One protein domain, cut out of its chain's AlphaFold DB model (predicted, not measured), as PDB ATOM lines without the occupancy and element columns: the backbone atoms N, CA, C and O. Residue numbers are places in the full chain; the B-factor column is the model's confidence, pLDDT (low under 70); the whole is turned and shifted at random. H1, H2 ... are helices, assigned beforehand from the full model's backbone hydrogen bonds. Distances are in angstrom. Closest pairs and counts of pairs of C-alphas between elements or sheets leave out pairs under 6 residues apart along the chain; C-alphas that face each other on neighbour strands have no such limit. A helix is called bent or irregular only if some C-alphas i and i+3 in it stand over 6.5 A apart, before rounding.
ATOM      1  N   ARG A 115      35.247 -42.799   3.591       87.62
ATOM      2  CA  ARG A 115      34.478 -43.731   4.426       87.62
ATOM      3  C   ARG A 115      34.454 -45.170   3.896       87.62
ATOM      4  O   ARG A 115      34.470 -46.102   4.690       87.62
ATOM      5  N   HIS A 116      34.491 -45.370   2.577       88.25
ATOM      6  CA  HIS A 116      34.413 -46.709   1.988       88.25
ATOM      7  C   HIS A 116      35.645 -47.566   2.300       88.25
ATOM      8  O   HIS A 116      35.547 -48.789   2.314       88.25
ATOM      9  N   VAL A 117      36.794 -46.955   2.618       92.56
ATOM     10  CA  VAL A 117      37.992 -47.714   3.006       92.56
ATOM     11  C   VAL A 117      37.973 -48.145   4.475       92.56
ATOM     12  O   VAL A 117      38.773 -48.992   4.866       92.56
ATOM     13  N   ARG A 118      37.071 -47.596   5.302       94.06
ATOM     14  CA  ARG A 118      37.079 -47.812   6.758       94.06
ATOM     15  C   ARG A 118      36.863 -49.266   7.133       94.06
ATOM     16  O   ARG A 118      37.606 -49.773   7.961       94.06
ATOM     17  N   VAL A 119      35.932 -49.963   6.475       93.06
ATOM     18  CA  VAL A 119      35.722 -51.408   6.694       93.06
ATOM     19  C   VAL A 119      37.018 -52.170   6.433       93.06
ATOM     20  O   VAL A 119      37.456 -52.949   7.274       93.06
ATOM     21  N   ARG A 120      37.685 -51.887   5.310       94.06
ATOM     22  CA  ARG A 120      38.935 -52.552   4.926       94.06
ATOM     23  C   ARG A 120      40.068 -52.298   5.925       94.06
ATOM     24  O   ARG A 120      40.806 -53.220   6.272       94.06
ATOM     25  N   VAL A 121      40.200 -51.063   6.406       95.62
ATOM     26  CA  VAL A 121      41.185 -50.707   7.439       95.62
ATOM     27  C   VAL A 121      40.829 -51.365   8.776       95.62
ATOM     28  O   VAL A 121      41.701 -51.951   9.414       95.62
ATOM     29  N   ALA A 122      39.558 -51.340   9.181       95.12
ATOM     30  CA  ALA A 122      39.086 -51.952  10.420       95.12
ATOM     31  C   ALA A 122      39.292 -53.473  10.421       95.12
ATOM     32  O   ALA A 122      39.707 -54.023  11.437       95.12
ATOM     33  N   GLU A 123      39.084 -54.150   9.286       94.25
ATOM     34  CA  GLU A 123      39.404 -55.574   9.109       94.25
ATOM     35  C   GLU A 123      40.880 -55.859   9.380       94.25
ATOM     36  O   GLU A 123      41.201 -56.785  10.125       94.25
ATOM     37  N   CYS A 124      41.779 -55.064   8.793       93.75
ATOM     38  CA  CYS A 124      43.216 -55.190   9.024       93.75
ATOM     39  C   CYS A 124      43.548 -55.032  10.514       93.75
ATOM     40  O   CYS A 124      44.161 -55.916  11.114       93.75
ATOM     41  N   LEU A 125      43.072 -53.949  11.135       93.19
ATOM     42  CA  LEU A 125      43.323 -53.670  12.549       93.19
ATOM     43  C   LEU A 125      42.787 -54.791  13.453       93.19
ATOM     44  O   LEU A 125      43.496 -55.246  14.346       93.19
ATOM     45  N   ALA A 126      41.581 -55.291  13.174       92.31
ATOM     46  CA  ALA A 126      40.935 -56.354  13.938       92.31
ATOM     47  C   ALA A 126      41.637 -57.720  13.819       92.31
ATOM     48  O   ALA A 126      41.555 -58.520  14.757       92.31
ATOM     49  N   ARG A 127      42.325 -57.999  12.699       88.44
ATOM     50  CA  ARG A 127      43.143 -59.215  12.527       88.44
ATOM     51  C   ARG A 127      44.443 -59.163  13.320       88.44
ATOM     52  O   ARG A 127      44.846 -60.180  13.873       88.44
ATOM     53  N   THR A 128      45.083 -57.995  13.395       80.56
ATOM     54  CA  THR A 128      46.408 -57.850  14.027       80.56
ATOM     55  C   THR A 128      46.397 -57.831  15.558       80.56
ATOM     56  O   THR A 128      47.459 -57.805  16.174       80.56
ATOM     57  N   GLY A 129      45.218 -57.909  16.181       74.50
ATOM     58  CA  GLY A 129      45.056 -57.965  17.633       74.50
ATOM     59  C   GLY A 129      44.642 -56.624  18.248       74.50
ATOM     60  O   GLY A 129      44.288 -55.695  17.519       74.50
ATOM     61  N   PRO A 130      44.615 -56.530  19.591       86.50
ATOM     62  CA  PRO A 130      44.190 -55.316  20.270       86.50
ATOM     63  C   PRO A 130      45.139 -54.161  19.946       86.50
ATOM     64  O   PRO A 130      46.351 -54.271  20.127       86.50
ATOM     65  N   VAL A 131      44.581 -53.041  19.491       90.31
ATOM     66  CA  VAL A 131      45.345 -51.800  19.338       90.31
ATOM     67  C   VAL A 131      45.662 -51.214  20.711       90.31
ATOM     68  O   VAL A 131      44.861 -51.331  21.641       90.31
ATOM     69  N   ASP A 132      46.809 -50.546  20.836       91.00
ATOM     70  CA  ASP A 132      47.169 -49.837  22.065       91.00
ATOM     71  C   ASP A 132      46.058 -48.830  22.432       91.00
ATOM     72  O   ASP A 132      45.778 -47.924  21.634       91.00
ATOM     73  N   PRO A 133      45.424 -48.948  23.616       89.25
ATOM     74  CA  PRO A 133      44.359 -48.056  24.058       89.25
ATOM     75  C   PRO A 133      44.715 -46.566  24.052       89.25
ATOM     76  O   PRO A 133      43.787 -45.755  23.952       89.25
ATOM     77  N   ALA A 134      45.999 -46.215  24.182       91.25
ATOM     78  CA  ALA A 134      46.491 -44.837  24.171       91.25
ATOM     79  C   ALA A 134      46.777 -44.302  22.756       91.25
ATOM     80  O   ALA A 134      46.888 -43.089  22.569       91.25
ATOM     81  N   SER A 135      46.858 -45.181  21.754       93.50
ATOM     82  CA  SER A 135      47.203 -44.807  20.382       93.50
ATOM     83  C   SER A 135      46.139 -43.943  19.703       93.50
ATOM     84  O   SER A 135      44.938 -44.058  19.969       93.50
ATOM     85  N   THR A 136      46.574 -43.135  18.733       94.06
ATOM     86  CA  THR A 136      45.682 -42.396  17.826       94.06
ATOM     87  C   THR A 136      44.705 -43.334  17.117       94.06
ATOM     88  O   THR A 136      43.526 -43.018  16.993       94.06
ATOM     89  N   THR A 137      45.149 -44.538  16.741       94.25
ATOM     90  CA  THR A 137      44.283 -45.572  16.163       94.25
ATOM     91  C   THR A 137      43.113 -45.904  17.086       94.25
ATOM     92  O   THR A 137      41.966 -45.899  16.647       94.25
ATOM     93  N   ALA A 138      43.359 -46.129  18.380       94.75
ATOM     94  CA  ALA A 138      42.286 -46.401  19.333       94.75
ATOM     95  C   ALA A 138      41.330 -45.210  19.498       94.75
ATOM     96  O   ALA A 138      40.128 -45.412  19.672       94.75
ATOM     97  N   GLN A 139      41.834 -43.975  19.434       94.81
ATOM     98  CA  GLN A 139      40.999 -42.771  19.480       94.81
ATOM     99  C   GLN A 139      40.073 -42.689  18.261       94.81
ATOM    100  O   GLN A 139      38.871 -42.500  18.437       94.81
ATOM    101  N   VAL A 140      40.600 -42.927  17.054       95.00
ATOM    102  CA  VAL A 140      39.819 -42.958  15.807       95.00
ATOM    103  C   VAL A 140      38.734 -44.034  15.860       95.00
ATOM    104  O   VAL A 140      37.572 -43.745  15.589       95.00
ATOM    105  N   LEU A 141      39.064 -45.255  16.294       94.25
ATOM    106  CA  LEU A 141      38.076 -46.337  16.404       94.25
ATOM    107  C   LEU A 141      36.982 -46.031  17.439       94.25
ATOM    108  O   LEU A 141      35.818 -46.364  17.223       94.25
ATOM    109  N   ARG A 142      37.328 -45.396  18.566       94.31
ATOM    110  CA  ARG A 142      36.336 -44.970  19.569       94.31
ATOM    111  C   ARG A 142      35.448 -43.842  19.053       94.31
ATOM    112  O   ARG A 142      34.258 -43.863  19.348       94.31
ATOM    113  N   ALA A 143      36.008 -42.900  18.295       93.19
ATOM    114  CA  ALA A 143      35.246 -41.836  17.649       93.19
ATOM    115  C   ALA A 143      34.264 -42.394  16.608       93.19
ATOM    116  O   ALA A 143      33.134 -41.924  16.516       93.19
ATOM    117  N   GLU A 144      34.660 -43.442  15.881       92.12
ATOM    118  CA  GLU A 144      33.757 -44.153  14.975       92.12
ATOM    119  C   GLU A 144      32.583 -44.780  15.742       92.12
ATOM    120  O   GLU A 144      31.423 -44.597  15.388       92.12
ATOM    121  N   LEU A 145      32.876 -45.472  16.849       91.62
ATOM    122  CA  LEU A 145      31.864 -46.138  17.673       91.62
ATOM    123  C   LEU A 145      30.889 -45.182  18.366       91.62
ATOM    124  O   LEU A 145      29.783 -45.601  18.707       91.62
ATOM    125  N   SER A 146      31.296 -43.938  18.626       89.31
ATOM    126  CA  SER A 146      30.443 -42.923  19.247       89.31
ATOM    127  C   SER A 146      29.636 -42.110  18.237       89.31
ATOM    128  O   SER A 146      28.824 -41.274  18.640       89.31
ATOM    129  N   SER A 147      29.839 -42.330  16.937       84.06
ATOM    130  CA  SER A 147      29.144 -41.556  15.924       84.06
ATOM    131  C   SER A 147      27.675 -41.958  15.801       84.06
ATOM    132  O   SER A 147      27.323 -43.130  15.700       84.06
ATOM    133  N   VAL A 148      26.797 -40.953  15.809       68.75
ATOM    134  CA  VAL A 148      25.333 -41.128  15.811       68.75
ATOM    135  C   VAL A 148      24.782 -41.387  14.401       68.75
ATOM    136  O   VAL A 148      23.711 -41.974  14.248       68.75
ATOM    137  N   ARG A 149      25.492 -40.951  13.351       63.56
ATOM    138  CA  ARG A 149      25.067 -41.130  11.953       63.56
ATOM    139  C   ARG A 149      25.628 -42.430  11.394       63.56
ATOM    140  O   ARG A 149      26.845 -42.572  11.341       63.56
ATOM    141  N   ARG A 150      24.753 -43.307  10.891       63.44
ATOM    142  CA  ARG A 150      25.166 -44.487  10.119       63.44
ATOM    143  C   ARG A 150      25.921 -44.039   8.865       63.44
ATOM    144  O   ARG A 150      25.401 -43.224   8.110       63.44
ATOM    145  N   HIS A 151      27.160 -44.482   8.684       62.72
ATOM    146  CA  HIS A 151      28.134 -43.863   7.774       62.72
ATOM    147  C   HIS A 151      27.875 -44.125   6.298       62.72
ATOM    148  O   HIS A 151      28.215 -43.283   5.463       62.72
ATOM    149  N   ASN A 152      27.259 -45.260   5.978       60.47
ATOM    150  CA  ASN A 152      26.910 -45.608   4.604       60.47
ATOM    151  C   ASN A 152      25.470 -45.243   4.213       60.47
ATOM    152  O   ASN A 152      25.132 -45.342   3.039       60.47
ATOM    153  N   ALA A 153      24.633 -44.772   5.143       56.28
ATOM    154  CA  ALA A 153      23.306 -44.275   4.790       56.28
ATOM    155  C   ALA A 153      23.433 -42.941   4.034       56.28
ATOM    156  O   ALA A 153      23.895 -41.941   4.586       56.28
ATOM    157  N   LEU A 154      23.037 -42.925   2.760       53.47
ATOM    158  CA  LEU A 154      22.863 -41.686   2.001       53.47
ATOM    159  C   LEU A 154      21.753 -40.844   2.645       53.47
ATOM    160  O   LEU A 154      20.733 -41.390   3.071       53.47
ATOM    161  N   ASP A 155      21.898 -39.516   2.635       48.09
ATOM    162  CA  ASP A 155      20.768 -38.617   2.887       48.09
ATOM    163  C   ASP A 155      19.687 -38.905   1.823       48.09
ATOM    164  O   ASP A 155      19.818 -38.527   0.660       48.09
ATOM    165  N   GLY A 156      18.648 -39.651   2.212       54.56
ATOM    166  CA  GLY A 156      17.529 -40.042   1.347       54.56
ATOM    167  C   GLY A 156      17.609 -41.433   0.697       54.56
ATOM    168  O   GLY A 156      16.718 -41.767  -0.080       54.56
ATOM    169  N   GLY A 157      18.613 -42.261   1.010       52.69
ATOM    170  CA  GLY A 157      18.731 -43.627   0.482       52.69
ATOM    171  C   GLY A 157      18.861 -44.674   1.588       52.69
ATOM    172  O   GLY A 157      19.771 -44.596   2.406       52.69
ATOM    173  N   TYR A 158      17.972 -45.672   1.594       49.31
ATOM    174  CA  TYR A 158      18.060 -46.837   2.480       49.31
ATOM    175  C   TYR A 158      18.325 -48.099   1.655       49.31
ATOM    176  O   TYR A 158      17.402 -48.698   1.107       49.31
ATOM    177  N   GLY A 159      19.594 -48.506   1.570       57.38
ATOM    178  CA  GLY A 159      19.990 -49.837   1.120       57.38
ATOM    179  C   GLY A 159      20.199 -50.774   2.313       57.38
ATOM    180  O   GLY A 159      20.811 -50.402   3.315       57.38
ATOM    181  N   SER A 160      19.733 -52.020   2.219       61.44
ATOM    182  CA  SER A 160      20.039 -53.062   3.217       61.44
ATOM    183  C   SER A 160      21.547 -53.342   3.325       61.44
ATOM    184  O   SER A 160      22.036 -53.678   4.402       61.44
ATOM    185  N   HIS A 161      22.286 -53.144   2.229       58.22
ATOM    186  CA  HIS A 161      23.740 -53.292   2.163       58.22
ATOM    187  C   HIS A 161      24.483 -52.260   3.027       58.22
ATOM    188  O   HIS A 161      25.389 -52.626   3.770       58.22
ATOM    189  N   ASP A 162      24.043 -50.998   3.015       69.50
ATOM    190  CA  ASP A 162      24.687 -49.923   3.779       69.50
ATOM    191  C   ASP A 162      24.599 -50.170   5.284       69.50
ATOM    192  O   ASP A 162      25.550 -49.922   6.018       69.50
ATOM    193  N   THR A 163      23.471 -50.729   5.736       75.56
ATOM    194  CA  THR A 163      23.276 -51.108   7.143       75.56
ATOM    195  C   THR A 163      24.197 -52.262   7.544       75.56
ATOM    196  O   THR A 163      24.745 -52.249   8.644       75.56
ATOM    197  N   TYR A 164      24.392 -53.248   6.662       79.94
ATOM    198  CA  TYR A 164      25.284 -54.378   6.923       79.94
ATOM    199  C   TYR A 164      26.748 -53.938   7.058       79.94
ATOM    200  O   TYR A 164      27.411 -54.320   8.023       79.94
ATOM    201  N   GLU A 165      27.247 -53.120   6.127       82.06
ATOM    202  CA  GLU A 165      28.634 -52.642   6.163       82.06
ATOM    203  C   GLU A 165      28.902 -51.726   7.368       82.06
ATOM    204  O   GLU A 165      29.983 -51.782   7.952       82.06
ATOM    205  N   ASP A 166      27.910 -50.940   7.798       85.56
ATOM    206  CA  ASP A 166      27.999 -50.137   9.023       85.56
ATOM    207  C   ASP A 166      28.124 -51.016  10.275       85.56
ATOM    208  O   ASP A 166      29.044 -50.850  11.075       85.56
ATOM    209  N   GLU A 167      27.236 -52.000  10.439       88.25
ATOM    210  CA  GLU A 167      27.289 -52.913  11.587       88.25
ATOM    211  C   GLU A 167      28.589 -53.724  11.599       88.25
ATOM    212  O   GLU A 167      29.205 -53.917  12.653       88.25
ATOM    213  N   LYS A 168      29.052 -54.148  10.417       91.25
ATOM    214  CA  LYS A 168      30.346 -54.809  10.247       91.25
ATOM    215  C   LYS A 168      31.489 -53.897  10.690       91.25
ATOM    216  O   LYS A 168      32.338 -54.339  11.464       91.25
ATOM    217  N   LEU A 169      31.502 -52.636  10.261       92.38
ATOM    218  CA  LEU A 169      32.507 -51.657  10.672       92.38
ATOM    219  C   LEU A 169      32.542 -51.496  12.194       92.38
ATOM    220  O   LEU A 169      33.602 -51.633  12.804       92.38
ATOM    221  N   LEU A 170      31.386 -51.288  12.830       92.31
ATOM    222  CA  LEU A 170      31.303 -51.135  14.283       92.31
ATOM    223  C   LEU A 170      31.757 -52.407  15.017       92.31
ATOM    224  O   LEU A 170      32.447 -52.325  16.037       92.31
ATOM    225  N   ALA A 171      31.408 -53.593  14.511       92.94
ATOM    226  CA  ALA A 171      31.872 -54.861  15.066       92.94
ATOM    227  C   ALA A 171      33.402 -54.994  14.986       92.94
ATOM    228  O   ALA A 171      34.039 -55.336  15.986       92.94
ATOM    229  N   LEU A 172      33.995 -54.648  13.843       94.88
ATOM    230  CA  LEU A 172      35.443 -54.662  13.637       94.88
ATOM    231  C   LEU A 172      36.160 -53.648  14.537       94.88
ATOM    232  O   LEU A 172      37.156 -54.001  15.165       94.88
ATOM    233  N   CYS A 173      35.630 -52.431  14.689       94.00
ATOM    234  CA  CYS A 173      36.169 -51.430  15.615       94.00
ATOM    235  C   CYS A 173      36.183 -51.951  17.061       94.00
ATOM    236  O   CYS A 173      37.186 -51.819  17.767       94.00
ATOM    237  N   ARG A 174      35.096 -52.597  17.510       94.00
ATOM    238  CA  ARG A 174      35.032 -53.219  18.847       94.00
ATOM    239  C   ARG A 174      36.049 -54.351  18.988       94.00
ATOM    240  O   ARG A 174      36.698 -54.438  20.029       94.00
ATOM    241  N   GLN A 175      36.192 -55.196  17.968       94.81
ATOM    242  CA  GLN A 175      37.157 -56.297  17.964       94.81
ATOM    243  C   GLN A 175      38.597 -55.778  18.040       94.81
ATOM    244  O   GLN A 175      39.365 -56.243  18.879       94.81
ATOM    245  N   ALA A 176      38.948 -54.784  17.227       93.00
ATOM    246  CA  ALA A 176      40.274 -54.174  17.228       93.00
ATOM    247  C   ALA A 176      40.613 -53.506  18.573       93.00
ATOM    248  O   ALA A 176      41.768 -53.516  18.980       93.00
ATOM    249  N   LEU A 177      39.630 -52.963  19.301       92.50
ATOM    250  CA  LEU A 177      39.852 -52.372  20.630       92.50
ATOM    251  C   LEU A 177      39.955 -53.407  21.762       92.50
ATOM    252  O   LEU A 177      40.666 -53.173  22.735       92.50
ATOM    253  N   ARG A 178      39.211 -54.517  21.683       87.62
ATOM    254  CA  ARG A 178      39.151 -55.539  22.748       87.62
ATOM    255  C   ARG A 178      40.169 -56.668  22.563       87.62
ATOM    256  O   ARG A 178      40.440 -57.394  23.514       87.62
ATOM    257  N   GLY A 179      40.709 -56.823  21.354       68.00
ATOM    258  CA  GLY A 179      41.434 -58.019  20.937       68.00
ATOM    259  C   GLY A 179      40.485 -59.191  20.673       68.00
ATOM    260  O   GLY A 179      39.292 -59.136  20.982       68.00
TER     261      GLY A 179
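What this domain is: This is residues 115 to 179 of the 186 residues of a protein of Streptomyces sp. SID4937 (UniProt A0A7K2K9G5). One long helix, H3, is the backbone of the shape, and two shorter helices, H1 and H2, pack on it from two sides, with H2 reaching H3 along residues 170 to 177 alone. A long link, residues 146 to 159, folds back from the end of H2 to the start of H3, and residues 155 to 160 stick out at the far end of the long axis. The printed part has 65 residues with three named helices in the order H1, H2, H3 and no named strand; the class is all helix. It is compact, with a radius of gyration of the C-alphas of 12.0 A, and elongated, with spans of 37 by 19 by 16 A.

How they stand to each other: Begin with the longest helix, H3, residues 160 to 178. Look next at H1, residues 115 to 127, which touches H3; their closest C-alphas, those of Ala 126 and Ala 176, are 4.0 A apart. These two helices run the same way at a steep tilt of 38 degrees. Then turn to H2, residues 136 to 145, which touches H3 with H3's residues 170 to 177 alone; the closest C-alphas, those of Leu 141 and Cys 173, are 5.5 A apart. H2 and H3 form a helical hairpin and run opposite ways at a steep tilt of 42 degrees. H1 and H2 are near each other, with 6 pairs of C-alphas within 10 A and the closest at 8.3 A. In the backbones of H2 and H3 every O i to N i+4 pair is within hydrogen-bond range; in H1 it is 7 of 9.

Where its parts are: Find C-alpha 160 at (20.039, -53.062, 3.217); from there H3 runs 27.4 A to C-alpha 178 at (39.151, -55.539, 22.748). Go back to C-alpha 115 at (34.478, -43.731, 4.426), where H1 begins; it is 19.5 A from first to last C-alpha. H1 is irregular, but only just: C-alphas 116 and 119 are 6.8 A apart. H2 runs 14.3 A from C-alpha 136 to C-alpha 145.

The domain as a whole: The two C-alphas farthest apart are those of Asp 132 and Gly 156, at 37.5 A. The printed part, residues 115 to 179, has no cut. The link from H1 to H2 is short, with 8 residues, and the link from H2 to H3 is long, with 14. Residues 155 to 160, of which residue 160 belongs to H3, stand free. The mean pLDDT of the printed part is 82.9; look for values under 70 at residues 148 to 162, of which 160 to 162 belong to H3, and at residue 179.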